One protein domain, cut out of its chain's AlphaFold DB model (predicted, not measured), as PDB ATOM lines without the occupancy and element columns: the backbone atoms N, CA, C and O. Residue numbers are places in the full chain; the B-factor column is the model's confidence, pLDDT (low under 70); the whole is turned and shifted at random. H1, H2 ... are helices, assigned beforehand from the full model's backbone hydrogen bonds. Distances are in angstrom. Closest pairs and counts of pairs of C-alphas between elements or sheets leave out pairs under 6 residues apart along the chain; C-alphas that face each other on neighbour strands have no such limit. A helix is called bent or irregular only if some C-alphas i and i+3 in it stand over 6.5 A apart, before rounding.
ATOM      1  N   GLN A  35     243.341 180.710 156.960       96.25
ATOM      2  CA  GLN A  35     242.600 181.938 157.254       96.25
ATOM      3  C   GLN A  35     243.352 182.826 158.250       96.25
ATOM      4  O   GLN A  35     243.505 184.017 158.007       96.25
ATOM      5  N   LEU A  36     243.864 182.247 159.341       95.62
ATOM      6  CA  LEU A  36     244.629 183.004 160.328       95.62
ATOM      7  C   LEU A  36     245.938 183.538 159.738       95.62
ATOM      8  O   LEU A  36     246.285 184.686 159.993       95.62
ATOM      9  N   ALA A  37     246.644 182.727 158.944       96.75
ATOM     10  CA  ALA A  37     247.853 183.166 158.251       96.75
ATOM     11  C   ALA A  37     247.566 184.360 157.329       96.75
ATOM     12  O   ALA A  37     248.286 185.352 157.377       96.75
ATOM     13  N   SER A  38     246.465 184.314 156.572       97.56
ATOM     14  CA  SER A  38     246.026 185.420 155.713       97.56
ATOM     15  C   SER A  38     245.656 186.675 156.503       97.56
ATOM     16  O   SER A  38     246.074 187.774 156.136       97.56
ATOM     17  N   ASP A  39     244.869 186.540 157.574       96.62
ATOM     18  CA  ASP A  39     244.440 187.682 158.388       96.62
ATOM     19  C   ASP A  39     245.645 188.351 159.069       96.62
ATOM     20  O   ASP A  39     245.768 189.576 159.055       96.62
ATOM     21  N   PHE A  40     246.572 187.550 159.606       96.88
ATOM     22  CA  PHE A  40     247.797 188.055 160.219       96.88
ATOM     23  C   PHE A  40     248.723 188.709 159.193       96.88
ATOM     24  O   PHE A  40     249.198 189.814 159.432       96.88
ATOM     25  N   ALA A  41     248.966 188.064 158.048       96.94
ATOM     26  CA  ALA A  41     249.834 188.608 157.006       96.94
ATOM     27  C   ALA A  41     249.298 189.930 156.449       96.94
ATOM     28  O   ALA A  41     250.072 190.860 156.234       96.94
ATOM     29  N   THR A  42     247.976 190.051 156.302       96.25
ATOM     30  CA  THR A  42     247.315 191.310 155.927       96.25
ATOM     31  C   THR A  42     247.568 192.396 156.973       96.25
ATOM     32  O   THR A  42     247.929 193.519 156.624       96.25
ATOM     33  N   ALA A  43     247.385 192.066 158.256       95.25
ATOM     34  CA  ALA A  43     247.601 192.997 159.358       95.25
ATOM     35  C   ALA A  43     249.050 193.472 159.432       95.25
ATOM     36  O   ALA A  43     249.311 194.672 159.438       95.25
ATOM     37  N   PHE A  44     249.984 192.525 159.447       94.56
ATOM     38  CA  PHE A  44     251.408 192.790 159.549       94.56
ATOM     39  C   PHE A  44     251.919 193.607 158.362       94.56
ATOM     40  O   PHE A  44     252.554 194.633 158.571       94.56
ATOM     41  N   THR A  45     251.578 193.209 157.133       93.75
ATOM     42  CA  THR A  45     252.009 193.913 155.915       93.75
ATOM     43  C   THR A  45     251.520 195.355 155.913       93.75
ATOM     44  O   THR A  45     252.299 196.264 155.659       93.75
ATOM     45  N   HIS A  46     250.250 195.601 156.243       93.31
ATOM     46  CA  HIS A  46     249.750 196.972 156.298       93.31
ATOM     47  C   HIS A  46     250.433 197.783 157.400       93.31
ATOM     48  O   HIS A  46     250.899 198.884 157.137       93.31
ATOM     49  N   LEU A  47     250.534 197.246 158.620       91.88
ATOM     50  CA  LEU A  47     251.137 197.968 159.742       91.88
ATOM     51  C   LEU A  47     252.631 198.240 159.539       91.88
ATOM     52  O   LEU A  47     253.103 199.287 159.963       91.88
ATOM     53  N   LEU A  48     253.360 197.339 158.876       91.19
ATOM     54  CA  LEU A  48     254.776 197.540 158.571       91.19
ATOM     55  C   LEU A  48     254.990 198.653 157.536       91.19
ATOM     56  O   LEU A  48     256.015 199.327 157.565       91.19
ATOM     57  N   LEU A  49     254.034 198.851 156.625       90.94
ATOM     58  CA  LEU A  49     254.174 199.760 155.483       90.94
ATOM     59  C   LEU A  49     253.387 201.072 155.629       90.94
ATOM     60  O   LEU A  49     253.537 201.966 154.802       90.94
ATOM     61  N   ILE A  50     252.592 201.223 156.691       88.31
ATOM     62  CA  ILE A  50     251.709 202.381 156.899       88.31
ATOM     63  C   ILE A  50     252.459 203.717 157.031       88.31
ATOM     64  O   ILE A  50     251.906 204.773 156.725       88.31
ATOM     65  N   GLU A  51     253.709 203.695 157.502       85.69
ATOM     66  CA  GLU A  51     254.564 204.888 157.538       85.69
ATOM     67  C   GLU A  51     255.077 205.238 156.142       85.69
ATOM     68  O   GLU A  51     254.967 206.389 155.739       85.69
ATOM     69  N   ALA A  52     255.513 204.243 155.363       87.06
ATOM     70  CA  ALA A  52     255.918 204.456 153.975       87.06
ATOM     71  C   ALA A  52     254.758 204.990 153.112       87.06
ATOM     72  O   ALA A  52     254.972 205.817 152.229       87.06
ATOM     73  N   ASP A  53     253.520 204.575 153.397       84.94
ATOM     74  CA  ASP A  53     252.318 205.125 152.758       84.94
ATOM     75  C   ASP A  53     252.110 206.609 153.088       84.94
ATOM     76  O   ASP A  53     251.783 207.410 152.209       84.94
ATOM     77  N   ALA A  54     252.342 206.995 154.345       84.38
ATOM     78  CA  ALA A  54     252.253 208.387 154.769       84.38
ATOM     79  C   ALA A  54     253.386 209.247 154.185       84.38
ATOM     80  O   ALA A  54     253.139 210.377 153.764       84.38
ATOM     81  N   ASP A  55     254.601 208.703 154.107       85.94
ATOM     82  CA  ASP A  55     255.752 209.368 153.496       85.94
ATOM     83  C   ASP A  55     255.550 209.553 151.990       85.94
ATOM     84  O   ASP A  55     255.856 210.616 151.453       85.94
ATOM     85  N   ALA A  56     254.972 208.566 151.298       86.12
ATOM     86  CA  ALA A  56     254.627 208.688 149.884       86.12
ATOM     87  C   ALA A  56     253.593 209.800 149.641       86.12
ATOM     88  O   ALA A  56     253.741 210.580 148.696       86.12
ATOM     89  N   PHE A  57     252.586 209.918 150.513       84.81
ATOM     90  CA  PHE A  57     251.625 211.023 150.471       84.81
ATOM     91  C   PHE A  57     252.300 212.383 150.720       84.81
ATOM     92  O   PHE A  57     252.078 213.325 149.960       84.81
ATOM     93  N   ALA A  58     253.170 212.479 151.730       86.44
ATOM     94  CA  ALA A  58     253.932 213.696 152.008       86.44
ATOM     95  C   ALA A  58     254.804 214.113 150.817       86.44
ATOM     96  O   ALA A  58     254.747 215.261 150.383       86.44
ATOM     97  N   CYS A  59     255.517 213.153 150.231       88.00
ATOM     98  CA  CYS A  59     256.336 213.342 149.038       88.00
ATOM     99  C   CYS A  59     255.500 213.907 147.881       88.00
ATOM    100  O   CYS A  59     255.864 214.904 147.264       88.00
ATOM    101  N   ALA A  60     254.332 213.318 147.601       87.44
ATOM    102  CA  ALA A  60     253.452 213.795 146.535       87.44
ATOM    103  C   ALA A  60     253.028 215.262 146.733       87.44
ATOM    104  O   ALA A  60     252.855 215.995 145.758       87.44
ATOM    105  N   CYS A  61     252.889 215.689 147.987       87.94
ATOM    106  CA  CYS A  61     252.463 217.031 148.357       87.94
ATOM    107  C   CYS A  61     253.570 218.087 148.347       87.94
ATOM    108  O   CYS A  61     253.295 219.231 147.986       87.94
ATOM    109  N   TYR A  62     254.799 217.710 148.700       88.50
ATOM    110  CA  TYR A  62     255.945 218.622 148.803       88.50
ATOM    111  C   TYR A  62     257.038 218.326 147.765       88.50
ATOM    112  O   TYR A  62     258.190 218.715 147.933       88.50
ATOM    113  N   PHE A  63     256.678 217.668 146.656       89.88
ATOM    114  CA  PHE A  63     257.638 217.152 145.675       89.88
ATOM    115  C   PHE A  63     258.619 218.213 145.142       89.88
ATOM    116  O   PHE A  63     259.783 217.893 144.910       89.88
ATOM    117  N   GLU A  64     258.180 219.465 144.960       89.88
ATOM    118  CA  GLU A  64     259.049 220.561 144.502       89.88
ATOM    119  C   GLU A  64     260.084 220.950 145.566       89.88
ATOM    120  O   GLU A  64     261.244 221.203 145.234       89.88
ATOM    121  N   GLU A  65     259.684 220.964 146.841       89.62
ATOM    122  CA  GLU A  65     260.562 221.268 147.978       89.62
ATOM    123  C   GLU A  65     261.614 220.168 148.174       89.62
ATOM    124  O   GLU A  65     262.775 220.458 148.462       89.62
ATOM    125  N   ASP A  66     261.230 218.919 147.907       86.25
ATOM    126  CA  ASP A  66     262.110 217.749 147.939       86.25
ATOM    127  C   ASP A  66     262.988 217.603 146.675       86.25
ATOM    128  O   ASP A  66     263.824 216.699 146.581       86.25
ATOM    129  N   GLY A  67     262.845 218.509 145.699       90.69
ATOM    130  CA  GLY A  67     263.679 218.568 144.494       90.69
ATOM    131  C   GLY A  67     263.271 217.604 143.375       90.69
ATOM    132  O   GLY A  67     264.074 217.328 142.477       90.69
ATOM    133  N   TYR A  68     262.041 217.095 143.404       91.81
ATOM    134  CA  TYR A  68     261.457 216.290 142.335       91.81
ATOM    135  C   TYR A  68     260.750 217.165 141.290       91.81
ATOM    136  O   TYR A  68     260.309 218.280 141.551       91.81
ATOM    137  N   ALA A  69     260.629 216.641 140.072       92.38
ATOM    138  CA  ALA A  69     259.994 217.306 138.937       92.38
ATOM    139  C   ALA A  69     258.478 217.057 138.848       92.38
ATOM    140  O   ALA A  69     257.792 217.732 138.082       92.38
ATOM    141  N   SER A  70     257.952 216.066 139.574       90.06
ATOM    142  CA  SER A  70     256.516 215.789 139.659       90.06
ATOM    143  C   SER A  70     256.166 214.993 140.925       90.06
ATOM    144  O   SER A  70     257.033 214.282 141.450       90.06
ATOM    145  N   PRO A  71     254.893 215.020 141.374       86.69
ATOM    146  CA  PRO A  71     254.419 214.161 142.459       86.69
ATOM    147  C   PRO A  71     254.678 212.681 142.173       86.69
ATOM    148  O   PRO A  71     255.147 211.952 143.040       86.69
ATOM    149  N   GLN A  72     254.451 212.252 140.924       87.25
ATOM    150  CA  GLN A  72     254.661 210.863 140.516       87.25
ATOM    151  C   GLN A  72     256.125 210.446 140.659       87.25
ATOM    152  O   GLN A  72     256.399 209.372 141.175       87.25
ATOM    153  N   GLN A  73     257.075 211.304 140.267       89.25
ATOM    154  CA  GLN A  73     258.497 211.003 140.432       89.25
ATOM    155  C   GLN A  73     258.875 210.839 141.912       89.25
ATOM    156  O   GLN A  73     259.706 209.993 142.237       89.25
ATOM    157  N   CYS A  74     258.274 211.647 142.788       89.25
ATOM    158  CA  CYS A  74     258.444 211.560 144.235       89.25
ATOM    159  C   CYS A  74     257.915 210.216 144.759       89.25
ATOM    160  O   CYS A  74     258.649 209.451 145.381       89.25
ATOM    161  N   MET A  75     256.666 209.884 144.416       85.62
ATOM    162  CA  MET A  75     256.007 208.643 144.824       85.62
ATOM    163  C   MET A  75     256.731 207.401 144.305       85.62
ATOM    164  O   MET A  75     256.927 206.462 145.063       85.62
ATOM    165  N   ASP A  76     257.207 207.387 143.061       85.31
ATOM    166  CA  ASP A  76     257.965 206.252 142.510       85.31
ATOM    167  C   ASP A  76     259.275 205.989 143.280       85.31
ATOM    168  O   ASP A  76     259.853 204.905 143.193       85.31
ATOM    169  N   ARG A  77     259.782 206.988 144.016       83.88
ATOM    170  CA  ARG A  77     261.004 206.888 144.824       83.88
ATOM    171  C   ARG A  77     260.751 206.548 146.286       83.88
ATOM    172  O   ARG A  77     261.648 205.974 146.900       83.88
ATOM    173  N   THR A  78     259.597 206.917 146.835       82.25
ATOM    174  CA  THR A  78     259.285 206.752 148.264       82.25
ATOM    175  C   THR A  78     258.233 205.686 148.547       82.25
ATOM    176  O   THR A  78     258.220 205.128 149.640       82.25
ATOM    177  N   SER A  79     257.378 205.359 147.577       85.19
ATOM    178  CA  SER A  79     256.358 204.324 147.733       85.19
ATOM    179  C   SER A  79     256.948 202.917 147.662       85.19
ATOM    180  O   SER A  79     257.910 202.637 146.943       85.19
ATOM    181  N   ILE A  80     256.323 202.007 148.405       88.88
ATOM    182  CA  ILE A  80     256.579 200.572 148.307       88.88
ATOM    183  C   ILE A  80     255.734 200.013 147.168       88.88
ATOM    184  O   ILE A  80     254.509 200.196 147.165       88.88
ATOM    185  N   SER A  81     256.390 199.328 146.229       87.94
ATOM    186  CA  SER A  81     255.737 198.767 145.047       87.94
ATOM    187  C   SER A  81     254.713 197.690 145.417       87.94
ATOM    188  O   SER A  81     254.870 196.983 146.414       87.94
ATOM    189  N   ASP A  82     253.684 197.509 144.586       90.25
ATOM    190  CA  ASP A  82     252.693 196.440 144.782       90.25
ATOM    191  C   ASP A  82     253.343 195.049 144.816       90.25
ATOM    192  O   ASP A  82     252.915 194.177 145.571       90.25
ATOM    193  N   ALA A  83     254.412 194.852 144.038       91.19
ATOM    194  CA  ALA A  83     255.174 193.610 144.034       91.19
ATOM    195  C   ALA A  83     255.873 193.371 145.381       91.19
ATOM    196  O   ALA A  83     255.794 192.270 145.914       91.19
ATOM    197  N   ASP A  84     256.501 194.393 145.966       90.69
ATOM    198  CA  ASP A  84     257.160 194.267 147.271       90.69
ATOM    199  C   ASP A  84     256.146 194.046 148.400       90.69
ATOM    200  O   ASP A  84     256.382 193.226 149.289       90.69
ATOM    201  N   ARG A  85     254.978 194.699 148.332       93.38
ATOM    202  CA  ARG A  85     253.855 194.443 149.253       93.38
ATOM    203  C   ARG A  85     253.392 192.998 149.179       93.38
ATOM    204  O   ARG A  85     253.216 192.359 150.214       93.38
ATOM    205  N   GLN A  86     253.205 192.491 147.962       94.44
ATOM    206  CA  GLN A  86     252.774 191.118 147.738       94.44
ATOM    207  C   GLN A  86     253.836 190.120 148.216       94.44
ATOM    208  O   GLN A  86     253.493 189.163 148.902       94.44
ATOM    209  N   ASN A  87     255.118 190.377 147.943       94.19
ATOM    210  CA  ASN A  87     256.224 189.542 148.415       94.19
ATOM    211  C   ASN A  87     256.277 189.485 149.950       94.19
ATOM    212  O   ASN A  87     256.422 188.407 150.528       94.19
ATOM    213  N   LEU A  88     256.121 190.630 150.624       94.69
ATOM    214  CA  LEU A  88     256.067 190.695 152.085       94.69
ATOM    215  C   LEU A  88     254.858 189.930 152.636       94.69
ATOM    216  O   LEU A  88     254.996 189.172 153.601       94.69
ATOM    217  N   PHE A  89     253.688 190.101 152.015       96.81
ATOM    218  CA  PHE A  89     252.479 189.375 152.383       96.81
ATOM    219  C   PHE A  89     252.671 187.861 152.251       96.81
ATOM    220  O   PHE A  89     252.404 187.136 153.207       96.81
ATOM    221  N   GLU A  90     253.159 187.383 151.105       96.62
ATOM    222  CA  GLU A  90     253.370 185.958 150.829       96.62
ATOM    223  C   GLU A  90     254.398 185.348 151.785       96.62
ATOM    224  O   GLU A  90     254.131 184.317 152.402       96.62
ATOM    225  N   CYS A  91     255.526 186.030 152.003       95.88
ATOM    226  CA  CYS A  91     256.543 185.581 152.952       95.88
ATOM    227  C   CYS A  91     255.980 185.489 154.378       95.88
ATOM    228  O   CYS A  91     256.156 184.484 155.071       95.88
ATOM    229  N   THR A  92     255.238 186.514 154.808       96.69
ATOM    230  CA  THR A  92     254.591 186.536 156.126       96.69
ATOM    231  C   THR A  92     253.554 185.422 156.254       96.69
ATOM    232  O   THR A  92     253.509 184.733 157.274       96.69
ATOM    233  N   TYR A  93     252.737 185.217 155.221       97.44
ATOM    234  CA  TYR A  93     251.734 184.161 155.160       97.44
ATOM    235  C   TYR A  93     252.374 182.782 155.345       97.44
ATOM    236  O   TYR A  93     251.960 182.029 156.232       97.44
ATOM    237  N   ASP A  94     253.422 182.482 154.576       96.44
ATOM    238  CA  ASP A  94     254.131 181.204 154.635       96.44
ATOM    239  C   ASP A  94     254.789 180.980 155.999       96.44
ATOM    240  O   ASP A  94     254.714 179.882 156.560       96.44
ATOM    241  N   VAL A  95     255.390 182.020 156.584       96.06
ATOM    242  CA  VAL A  95     255.956 181.948 157.936       96.06
ATOM    243  C   VAL A  95     254.870 181.609 158.952       96.06
ATOM    244  O   VAL A  95     255.013 180.641 159.701       96.06
ATOM    245  N   VAL A  96     253.764 182.357 158.973       96.31
ATOM    246  CA  VAL A  96     252.689 182.153 159.953       96.31
ATOM    247  C   VAL A  96     252.051 180.779 159.794       96.31
ATOM    248  O   VAL A  96     251.791 180.113 160.800       96.31
ATOM    249  N   LEU A  97     251.847 180.320 158.559       95.25
ATOM    250  CA  LEU A  97     251.294 178.999 158.271       95.25
ATOM    251  C   LEU A  97     252.133 177.881 158.910       95.25
ATOM    252  O   LEU A  97     251.574 176.919 159.434       95.25
ATOM    253  N   ASN A  98     253.459 178.038 158.923       93.88
ATOM    254  CA  ASN A  98     254.411 177.041 159.420       93.88
ATOM    255  C   ASN A  98     254.838 177.234 160.889       93.88
ATOM    256  O   ASN A  98     255.560 176.394 161.436       93.88
ATOM    257  N   LEU A  99     254.407 178.313 161.546       92.56
ATOM    258  CA  LEU A  99     254.614 178.506 162.982       92.56
ATOM    259  C   LEU A  99     253.690 177.605 163.816       92.56
ATOM    260  O   LEU A  99     252.637 177.176 163.340       92.56
ATOM    261  N   PRO A 100     254.035 177.362 165.097       93.00
ATOM    262  CA  PRO A 100     253.117 176.734 166.038       93.00
ATOM    263  C   PRO A 100     251.761 177.461 166.093       93.00
ATOM    264  O   PRO A 100     251.709 178.674 165.840       93.00
ATOM    265  N   PRO A 101     250.677 176.760 166.481       93.62
ATOM    266  CA  PRO A 101     249.363 177.367 166.628       93.62
ATOM    267  C   PRO A 101     249.410 178.642 167.462       93.62
ATOM    268  O   PRO A 101     249.925 178.658 168.583       93.62
ATOM    269  N   ALA A 102     248.849 179.708 166.909       93.94
ATOM    270  CA  ALA A 102     248.791 180.992 167.565       93.94
ATOM    271  C   ALA A 102     247.980 180.902 168.869       93.94
ATOM    272  O   ALA A 102     246.940 180.228 168.915       93.94
ATOM    273  N   PRO A 103     248.405 181.583 169.940       93.50
ATOM    274  CA  PRO A 103     247.603 181.739 171.147       93.50
ATOM    275  C   PRO A 103     246.393 182.657 170.904       93.50
ATOM    276  O   PRO A 103     246.214 183.229 169.827       93.50
ATOM    277  N   HIS A 104     245.522 182.777 171.911       92.25
ATOM    278  CA  HIS A 104     244.313 183.599 171.814       92.25
ATOM    279  C   HIS A 104     244.626 185.066 171.497       92.25
ATOM    280  O   HIS A 104     244.008 185.602 170.582       92.25
ATOM    281  N   GLY A 105     245.600 185.687 172.173       91.31
ATOM    282  CA  GLY A 105     245.916 187.104 171.958       91.31
ATOM    283  C   GLY A 105     246.387 187.428 170.536       91.31
ATOM    284  O   GLY A 105     246.029 188.469 170.003       91.31
ATOM    285  N   VAL A 106     247.083 186.512 169.855       92.81
ATOM    286  CA  VAL A 106     247.470 186.691 168.438       92.81
ATOM    287  C   VAL A 106     246.259 186.620 167.499       92.81
ATOM    288  O   VAL A 106     246.158 187.389 166.545       92.81
ATOM    289  N   ARG A 107     245.307 185.714 167.763       92.69
ATOM    290  CA  ARG A 107     244.050 185.653 166.996       92.69
ATOM    291  C   ARG A 107     243.194 186.895 167.225       92.69
ATOM    292  O   ARG A 107     242.604 187.417 166.281       92.69
ATOM    293  N   ASP A 108     243.134 187.352 168.470       91.69
ATOM    294  CA  ASP A 108     242.401 188.557 168.835       91.69
ATOM    295  C   ASP A 108     243.025 189.809 168.205       91.69
ATOM    296  O   ASP A 108     242.300 190.613 167.627       91.69
ATOM    297  N   PHE A 109     244.358 189.909 168.170       91.88
ATOM    298  CA  PHE A 109     245.078 190.946 167.425       91.88
ATOM    299  C   PHE A 109     244.625 191.026 165.958       91.88
ATOM    300  O   PHE A 109     244.246 192.100 165.493       91.88
ATOM    301  N   ALA A 110     244.588 189.899 165.238       92.50
ATOM    302  CA  ALA A 110     244.151 189.878 163.840       92.50
ATOM    303  C   ALA A 110     242.677 190.317 163.683       92.50
ATOM    304  O   ALA A 110     242.326 191.061 162.763       92.50
ATOM    305  N   SER A 111     241.811 189.909 164.617       91.06
ATOM    306  CA  SER A 111     240.396 190.306 164.662       91.06
ATOM    307  C   SER A 111     240.215 191.807 164.936       91.06
ATOM    308  O   SER A 111     239.475 192.495 164.223       91.06
ATOM    309  N   ARG A 112     240.930 192.341 165.933       90.81
ATOM    310  CA  ARG A 112     240.949 193.766 166.283       90.81
ATOM    311  C   ARG A 112     241.465 194.598 165.126       90.81
ATOM    312  O   ARG A 112     240.790 195.548 164.736       90.81
ATOM    313  N   TYR A 113     242.563 194.187 164.498       94.12
ATOM    314  CA  TYR A 113     243.074 194.833 163.294       94.12
ATOM    315  C   TYR A 113     242.020 194.887 162.180       94.12
ATOM    316  O   TYR A 113     241.799 195.944 161.591       94.12
ATOM    317  N   LYS A 114     241.311 193.790 161.894       92.25
ATOM    318  CA  LYS A 114     240.265 193.774 160.857       92.25
ATOM    319  C   LYS A 114     239.143 194.781 161.139       92.25
ATOM    320  O   LYS A 114     238.646 195.435 160.223       92.25
ATOM    321  N   ARG A 115     238.749 194.936 162.404       89.56
ATOM    322  CA  ARG A 115     237.764 195.942 162.828       89.56
ATOM    323  C   ARG A 115     238.325 197.363 162.741       89.56
ATOM    324  O   ARG A 115     237.662 198.246 162.200       89.56
ATOM    325  N   ALA A 116     239.535 197.574 163.246       91.44
ATOM    326  CA  ALA A 116     240.192 198.873 163.310       91.44
ATOM    327  C   ALA A 116     240.546 199.412 161.917       91.44
ATOM    328  O   ALA A 116     240.315 200.584 161.626       91.44
ATOM    329  N   SER A 117     241.029 198.546 161.025       93.38
ATOM    330  CA  SER A 117     241.373 198.889 159.641       93.38
ATOM    331  C   SER A 117     240.165 199.395 158.854       93.38
ATOM    332  O   SER A 117     240.297 200.343 158.086       93.38
ATOM    333  N   ALA A 118     238.962 198.865 159.091       90.00
ATOM    334  CA  ALA A 118     237.745 199.398 158.479       90.00
ATOM    335  C   ALA A 118     237.434 200.834 158.943       90.00
ATOM    336  O   ALA A 118     236.978 201.653 158.145       90.00
ATOM    337  N   SER A 119     237.670 201.153 160.218       89.06
ATOM    338  CA  SER A 119     237.533 202.518 160.746       89.06
ATOM    339  C   SER A 119     238.624 203.445 160.214       89.06
ATOM    340  O   SER A 119     238.324 204.569 159.824       89.06
ATOM    341  N   TYR A 120     239.864 202.960 160.120       91.50
ATOM    342  CA  TYR A 120     240.985 203.675 159.512       91.50
ATOM    343  C   TYR A 120     240.716 204.027 158.044       91.50
ATOM    344  O   TYR A 120     240.808 205.191 157.666       91.50
ATOM    345  N   GLN A 121     240.282 203.061 157.231       89.81
ATOM    346  CA  GLN A 121     239.957 203.286 155.819       89.81
ATOM    347  C   GLN A 121     238.777 204.246 155.646       89.81
ATOM    348  O   GLN A 121     238.792 205.109 154.770       89.81
ATOM    349  N   ARG A 122     237.752 204.155 156.503       87.00
ATOM    350  CA  ARG A 122     236.683 205.164 156.523       87.00
ATOM    351  C   ARG A 122     237.216 206.540 156.879       87.00
ATOM    352  O   ARG A 122     236.788 207.496 156.253       87.00
ATOM    353  N   CYS A 123     238.118 206.620 157.855       87.38
ATOM    354  CA  CYS A 123     238.764 207.863 158.236       87.38
ATOM    355  C   CYS A 123     239.466 208.450 157.013       87.38
ATOM    356  O   CYS A 123     239.080 209.535 156.610       87.38
ATOM    357  N   LEU A 124     240.361 207.724 156.333       85.00
ATOM    358  CA  LEU A 124     241.069 208.219 155.142       85.00
ATOM    359  C   LEU A 124     240.142 208.752 154.034       85.00
ATOM    360  O   LEU A 124     240.412 209.826 153.506       85.00
ATOM    361  N   ASN A 125     239.028 208.071 153.753       79.88
ATOM    362  CA  ASN A 125     238.110 208.382 152.648       79.88
ATOM    363  C   ASN A 125     237.179 209.604 152.858       79.88
ATOM    364  O   ASN A 125     236.269 209.814 152.058       79.88
ATOM    365  N   LEU A 126     237.359 210.414 153.909       65.75
ATOM    366  CA  LEU A 126     236.520 211.592 154.211       65.75
ATOM    367  C   LEU A 126     236.842 212.851 153.364       65.75
ATOM    368  O   LEU A 126     236.866 213.952 153.902       65.75
ATOM    369  N   ASP A 127     237.031 212.696 152.048       60.47
ATOM    370  CA  ASP A 127     237.307 213.773 151.071       60.47
ATOM    371  C   ASP A 127     238.578 214.593 151.346       60.47
ATOM    372  O   ASP A 127     238.533 215.746 151.782       60.47
ATOM    373  N   ALA A 128     239.741 214.035 151.007       56.78
ATOM    374  CA  ALA A 128     240.974 214.796 151.101       56.78
ATOM    375  C   ALA A 128     241.989 214.495 150.003       56.78
ATOM    376  O   ALA A 128     242.816 213.597 150.095       56.78
ATOM    377  N   ASN A 129     241.943 215.344 148.981       62.78
ATOM    378  CA  ASN A 129     242.959 215.429 147.936       62.78
ATOM    379  C   ASN A 129     243.712 216.769 148.015       62.78
ATOM    380  O   ASN A 129     244.071 217.331 146.983       62.78
ATOM    381  N   ASN A 130     243.878 217.345 149.214       75.06
ATOM    382  CA  ASN A 130     244.625 218.592 149.387       75.06
ATOM    383  C   ASN A 130     245.850 218.399 150.287       75.06
ATOM    384  O   ASN A 130     245.836 217.616 151.230       75.06
ATOM    385  N   CYS A 131     246.910 219.138 149.982       83.50
ATOM    386  CA  CYS A 131     248.191 219.082 150.683       83.50
ATOM    387  C   CYS A 131     248.243 220.062 151.859       83.50
ATOM    388  O   CYS A 131     249.186 220.834 151.995       83.50
ATOM    389  N   SER A 132     247.177 220.104 152.665       84.56
ATOM    390  CA  SER A 132     247.097 221.013 153.812       84.56
ATOM    391  C   SER A 132     247.628 220.365 155.090       84.56
ATOM    392  O   SER A 132     247.447 219.169 155.309       84.56
ATOM    393  N   ASP A 133     248.177 221.168 156.004       83.25
ATOM    394  CA  ASP A 133     248.566 220.698 157.344       83.25
ATOM    395  C   ASP A 133     247.394 220.040 158.089       83.25
ATOM    396  O   ASP A 133     247.571 219.093 158.857       83.25
ATOM    397  N   ALA A 134     246.171 220.532 157.868       85.31
ATOM    398  CA  ALA A 134     244.961 219.940 158.427       85.31
ATOM    399  C   ALA A 134     244.762 218.499 157.934       85.31
ATOM    400  O   ALA A 134     244.367 217.637 158.720       85.31
ATOM    401  N   GLU A 135     245.088 218.231 156.669       85.88
ATOM    402  CA  GLU A 135     245.003 216.898 156.091       85.88
ATOM    403  C   GLU A 135     246.078 215.952 156.627       85.88
ATOM    404  O   GLU A 135     245.759 214.843 157.060       85.88
ATOM    405  N   PHE A 136     247.328 216.408 156.713       84.31
ATOM    406  CA  PHE A 136     248.402 215.632 157.340       84.31
ATOM    407  C   PHE A 136     248.065 215.243 158.780       84.31
ATOM    408  O   PHE A 136     248.189 214.080 159.173       84.31
ATOM    409  N   ASN A 137     247.569 216.203 159.564       86.56
ATOM    410  CA  ASN A 137     247.147 215.956 160.938       86.56
ATOM    411  C   ASN A 137     245.985 214.961 161.004       86.56
ATOM    412  O   ASN A 137     245.961 214.093 161.877       86.56
ATOM    413  N   ARG A 138     245.030 215.045 160.076       88.06
ATOM    414  CA  ARG A 138     243.899 214.118 160.004       88.06
ATOM    415  C   ARG A 138     244.356 212.692 159.700       88.06
ATOM    416  O   ARG A 138     243.982 211.797 160.454       88.06
ATOM    417  N   GLN A 139     245.182 212.468 158.675       87.50
ATOM    418  CA  GLN A 139     245.707 211.129 158.356       87.50
ATOM    419  C   GLN A 139     246.556 210.562 159.499       87.50
ATOM    420  O   GLN A 139     246.409 209.392 159.860       87.50
ATOM    421  N   SER A 140     247.380 211.406 160.130       87.69
ATOM    422  CA  SER A 140     248.142 211.038 161.328       87.69
ATOM    423  C   SER A 140     247.218 210.601 162.472       87.69
ATOM    424  O   SER A 140     247.418 209.534 163.053       87.69
ATOM    425  N   ASN A 141     246.137 211.345 162.735       90.31
ATOM    426  CA  ASN A 141     245.128 210.983 163.735       90.31
ATOM    427  C   ASN A 141     244.391 209.683 163.377       90.31
ATOM    428  O   ASN A 141     244.151 208.857 164.258       90.31
ATOM    429  N   CYS A 142     244.065 209.461 162.098       91.50
ATOM    430  CA  CYS A 142     243.476 208.203 161.635       91.50
ATOM    431  C   CYS A 142     244.394 207.012 161.968       91.50
ATOM    432  O   CYS A 142     243.927 206.003 162.501       91.50
ATOM    433  N   ARG A 143     245.700 207.133 161.687       91.06
ATOM    434  CA  ARG A 143     246.706 206.108 162.011       91.06
ATOM    435  C   ARG A 143     246.856 205.917 163.522       91.06
ATOM    436  O   ARG A 143     246.887 204.782 163.982       91.06
ATOM    437  N   ALA A 144     246.905 207.000 164.297       89.75
ATOM    438  CA  ALA A 144     247.024 206.928 165.752       89.75
ATOM    439  C   ALA A 144     245.859 206.155 166.391       89.75
ATOM    440  O   ALA A 144     246.079 205.351 167.291       89.75
ATOM    441  N   LEU A 145     244.630 206.331 165.888       89.38
ATOM    442  CA  LEU A 145     243.465 205.569 166.349       89.38
ATOM    443  C   LEU A 145     243.562 204.073 166.018       89.38
ATOM    444  O   LEU A 145     243.165 203.247 166.836       89.38
ATOM    445  N   LEU A 146     244.102 203.717 164.845       91.38
ATOM    446  CA  LEU A 146     244.372 202.321 164.489       91.38
ATOM    447  C   LEU A 146     245.373 201.690 165.463       91.38
ATOM    448  O   LEU A 146     245.117 200.605 165.974       91.38
ATOM    449  N   VAL A 147     246.488 202.372 165.737       89.31
ATOM    450  CA  VAL A 147     247.528 201.880 166.653       89.31
ATOM    451  C   VAL A 147     246.990 201.765 168.079       89.31
ATOM    452  O   VAL A 147     247.124 200.711 168.696       89.31
ATOM    453  N   ALA A 148     246.284 202.785 168.572       87.44
ATOM    454  CA  ALA A 148     245.684 202.767 169.905       87.44
ATOM    455  C   ALA A 148     244.697 201.600 170.088       87.44
ATOM    456  O   ALA A 148     244.700 200.943 171.126       87.44
ATOM    457  N   GLU A 149     243.891 201.289 169.066       87.25
ATOM    458  CA  GLU A 149     242.979 200.137 169.089       87.25
ATOM    459  C   GLU A 149     243.717 198.798 169.129       87.25
ATOM    460  O   GLU A 149     243.114 197.821 169.556       87.25
ATOM    461  N   LEU A 150     244.989 198.714 168.726       87.31
ATOM    462  CA  LEU A 150     245.822 197.509 168.840       87.31
ATOM    463  C   LEU A 150     246.580 197.456 170.174       87.31
ATOM    464  O   LEU A 150     246.724 196.380 170.753       87.31
ATOM    465  N   GLU A 151     246.959 198.607 170.721       83.44
ATOM    466  CA  GLU A 151     247.674 198.732 171.999       83.44
ATOM    467  C   GLU A 151     246.762 198.705 173.235       83.44
ATOM    468  O   GLU A 151     247.247 198.519 174.348       83.44
ATOM    469  N   ALA A 152     245.445 198.860 173.058       80.06
ATOM    470  CA  ALA A 152     244.480 198.963 174.159       80.06
ATOM    471  C   ALA A 152     244.497 197.781 175.149       80.06
ATOM    472  O   ALA A 152     244.108 197.949 176.305       80.06
ATOM    473  N   GLU A 153     244.954 196.603 174.718       76.38
ATOM    474  CA  GLU A 153     245.088 195.431 175.580       76.38
ATOM    475  C   GLU A 153     246.521 194.889 175.527       76.38
ATOM    476  O   GLU A 153     247.015 194.590 174.433       76.38
ATOM    477  N   PRO A 154     247.194 194.735 176.683       75.06
ATOM    478  CA  PRO A 154     248.530 194.166 176.725       75.06
ATOM    479  C   PRO A 154     248.504 192.701 176.280       75.06
ATOM    480  O   PRO A 154     247.622 191.929 176.663       75.06
ATOM    481  N   ALA A 155     249.502 192.307 175.489       81.88
ATOM    482  CA  ALA A 155     249.658 190.926 175.063       81.88
ATOM    483  C   ALA A 155     250.004 190.024 176.257       81.88
ATOM    484  O   ALA A 155     250.894 190.333 177.048       81.88
ATOM    485  N   ASP A 156     249.335 188.875 176.357       87.31
ATOM    486  CA  ASP A 156     249.710 187.836 177.312       87.31
ATOM    487  C   ASP A 156     251.074 187.213 176.955       87.31
ATOM    488  O   ASP A 156     251.497 187.214 175.794       87.31
ATOM    489  N   ASP A 157     251.749 186.613 177.938       92.06
ATOM    490  CA  ASP A 157     253.084 186.025 177.763       92.06
ATOM    491  C   ASP A 157     253.177 185.001 176.619       92.06
ATOM    492  O   ASP A 157     254.234 184.846 175.998       92.06
ATOM    493  N   ALA A 158     252.107 184.242 176.350       91.38
ATOM    494  CA  ALA A 158     252.116 183.276 175.258       91.38
ATOM    495  C   ALA A 158     252.093 183.993 173.907       91.38
ATOM    496  O   ALA A 158     252.840 183.607 173.007       91.38
ATOM    497  N   SER A 159     251.289 185.050 173.789       91.62
ATOM    498  CA  SER A 159     251.257 185.917 172.611       91.62
ATOM    499  C   SER A 159     252.602 186.601 172.380       91.62
ATOM    500  O   SER A 159     253.117 186.533 171.266       91.62
ATOM    501  N   VAL A 160     253.239 187.140 173.424       92.25
ATOM    502  CA  VAL A 160     254.589 187.730 173.332       92.25
ATOM    503  C   VAL A 160     255.603 186.726 172.773       92.25
ATOM    504  O   VAL A 160     256.294 187.019 171.798       92.25
ATOM    505  N   ARG A 161     255.671 185.513 173.338       92.19
ATOM    506  CA  ARG A 161     256.589 184.464 172.850       92.19
ATOM    507  C   ARG A 161     256.301 184.052 171.410       92.19
ATOM    508  O   ARG A 161     257.222 183.718 170.659       92.19
ATOM    509  N   TRP A 162     255.028 184.043 171.024       94.25
ATOM    510  CA  TRP A 162     254.635 183.719 169.663       94.25
ATOM    511  C   TRP A 162     255.092 184.808 168.686       94.25
ATOM    512  O   TRP A 162     255.734 184.478 167.693       94.25
ATOM    513  N   PHE A 163     254.878 186.091 169.005       93.62
ATOM    514  CA  PHE A 163     255.367 187.214 168.195       93.62
ATOM    515  C   PHE A 163     256.894 187.217 168.058       93.62
ATOM    516  O   PHE A 163     257.405 187.436 166.967       93.62
ATOM    517  N   GLN A 164     257.632 186.886 169.120       93.81
ATOM    518  CA  GLN A 164     259.092 186.723 169.053       93.81
ATOM    519  C   GLN A 164     259.515 185.566 168.135       93.81
ATOM    520  O   GLN A 164     260.509 185.653 167.414       93.81
ATOM    521  N   SER A 165     258.766 184.461 168.159       93.88
ATOM    522  CA  SER A 165     259.016 183.319 167.271       93.88
ATOM    523  C   SER A 165     258.724 183.675 165.815       93.88
ATOM    524  O   SER A 165     259.478 183.270 164.931       93.88
ATOM    525  N   PHE A 166     257.664 184.452 165.583       95.62
ATOM    526  CA  PHE A 166     257.329 185.014 164.283       95.62
ATOM    527  C   PHE A 166     258.435 185.928 163.763       95.62
ATOM    528  O   PHE A 166     258.959 185.660 162.690       95.62
ATOM    529  N   ASP A 167     258.846 186.924 164.546       94.19
ATOM    530  CA  ASP A 167     259.869 187.895 164.153       94.19
ATOM    531  C   ASP A 167     261.183 187.212 163.742       94.19
ATOM    532  O   ASP A 167     261.746 187.452 162.670       94.19
ATOM    533  N   LYS A 168     261.618 186.242 164.553       94.69
ATOM    534  CA  LYS A 168     262.786 185.419 164.242       94.69
ATOM    535  C   LYS A 168     262.598 184.604 162.961       94.69
ATOM    536  O   LYS A 168     263.546 184.454 162.192       94.69
ATOM    537  N   ALA A 169     261.428 184.006 162.752       93.56
ATOM    538  CA  ALA A 169     261.161 183.195 161.569       93.56
ATOM    539  C   ALA A 169     261.095 184.051 160.295       93.56
ATOM    540  O   ALA A 169     261.710 183.673 159.302       93.56
ATOM    541  N   ALA A 170     260.439 185.212 160.351       91.88
ATOM    542  CA  ALA A 170     260.341 186.165 159.252       91.88
ATOM    543  C   ALA A 170     261.712 186.737 158.868       91.88
ATOM    544  O   ALA A 170     262.077 186.716 157.694       91.88
ATOM    545  N   SER A 171     262.526 187.109 159.860       93.00
ATOM    546  CA  SER A 171     263.911 187.546 159.635       93.00
ATOM    547  C   SER A 171     264.765 186.447 158.985       93.00
ATOM    548  O   SER A 171     265.509 186.700 158.043       93.00
ATOM    549  N   ASN A 172     264.649 185.192 159.441       93.12
ATOM    550  CA  ASN A 172     265.398 184.072 158.850       93.12
ATOM    551  C   ASN A 172     264.926 183.712 157.433       93.12
ATOM    552  O   ASN A 172     265.711 183.177 156.652       93.12
ATOM    553  N   ALA A 173     263.653 183.958 157.126       91.50
ATOM    554  CA  ALA A 173     263.087 183.780 155.795       91.50
ATOM    555  C   ALA A 173     263.436 184.939 154.845       91.50
ATOM    556  O   ALA A 173     263.236 184.806 153.642       91.50
ATOM    557  N   GLY A 174     263.983 186.045 155.367       91.88
ATOM    558  CA  GLY A 174     264.293 187.240 154.587       91.88
ATOM    559  C   GLY A 174     263.044 188.007 154.158       91.88
ATOM    560  O   GLY A 174     263.043 188.586 153.077       91.88
TER     561      GLY A 174
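This is residues 35 to 174 of the 176 residues of an uncharacterized protein of Bradymonadales bacterium TMQ4 (UniProt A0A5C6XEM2). The long bent helix H1 runs through an elongated body, with H2 and H3 one after the other along one side and the hairpin of H4 and H5 along the other. H6 crosses one end, reaching from H4 over to H3. The printed part has 140 residues with six named helices, H1 to H6 in order, and no named strand, an all-helix domain. It is only just compact, close to loose, with a radius of gyration of the C-alphas of 17.0 A and spans of 49 by 30 by 22 A.

Find C-alpha 35 at (242.600, 181.938, 157.254), where H1, residues 35 to 62, begins. By its hydrogen bonds it was assigned as one helix, but it is bent: C-alphas 48 and 51 are 7.4 A apart, and its arms are H1a, residues 35 to 48, and H1b, residues 51 to 62. Next come H2, residues 71 to 78, 10.6 A; H3, residues 82 to 98, 24.4 A; H4, residues 104 to 124, 29.9 A, with a kink of 25 degrees near residue 118; H5, residues 133 to 151, 26.4 A; and H6, residues 157 to 173, 24.2 A, ending at C-alpha 173 (263.087, 183.780, 155.795).

Look first at H1a: it touches H3, closest C-alphas Ala 37 and Tyr 93 at 5.1 A, at a steep tilt of 46 degrees. It also touches H4, through residues 107 to 114 of H4 alone, closest C-alphas Phe 40 and Ala 110 at 5.5 A. H1b and H2 form a hairpin, closest C-alphas Ala 60 and Pro 71 at 4.2 A. H4 and H5 form another, at a shallow tilt of 17 degrees, closest C-alphas Ala 116 and Leu 146 at 5.5 A. H1b and H5 are close but not clearly touching. H6 touches H4, about perpendicular at 73 degrees, closest C-alphas Gly 105 and Ser 159 at 5.5 A, and H3, closest C-alphas Val 95 and Ala 170 at 6.2 A. In H4, 15 of 17 O i to N i+4 pairs are within hydrogen-bond range; in H1a, H1b, H2, H3, H5 and H6 every pair is.

The C-alphas farthest apart, Ala 69 and Ala 158, are 50.4 A apart. The printed part has no cut and no long link. Mean pLDDT of the printed part is 89.4; look for values under 70 at residues 126 to 129.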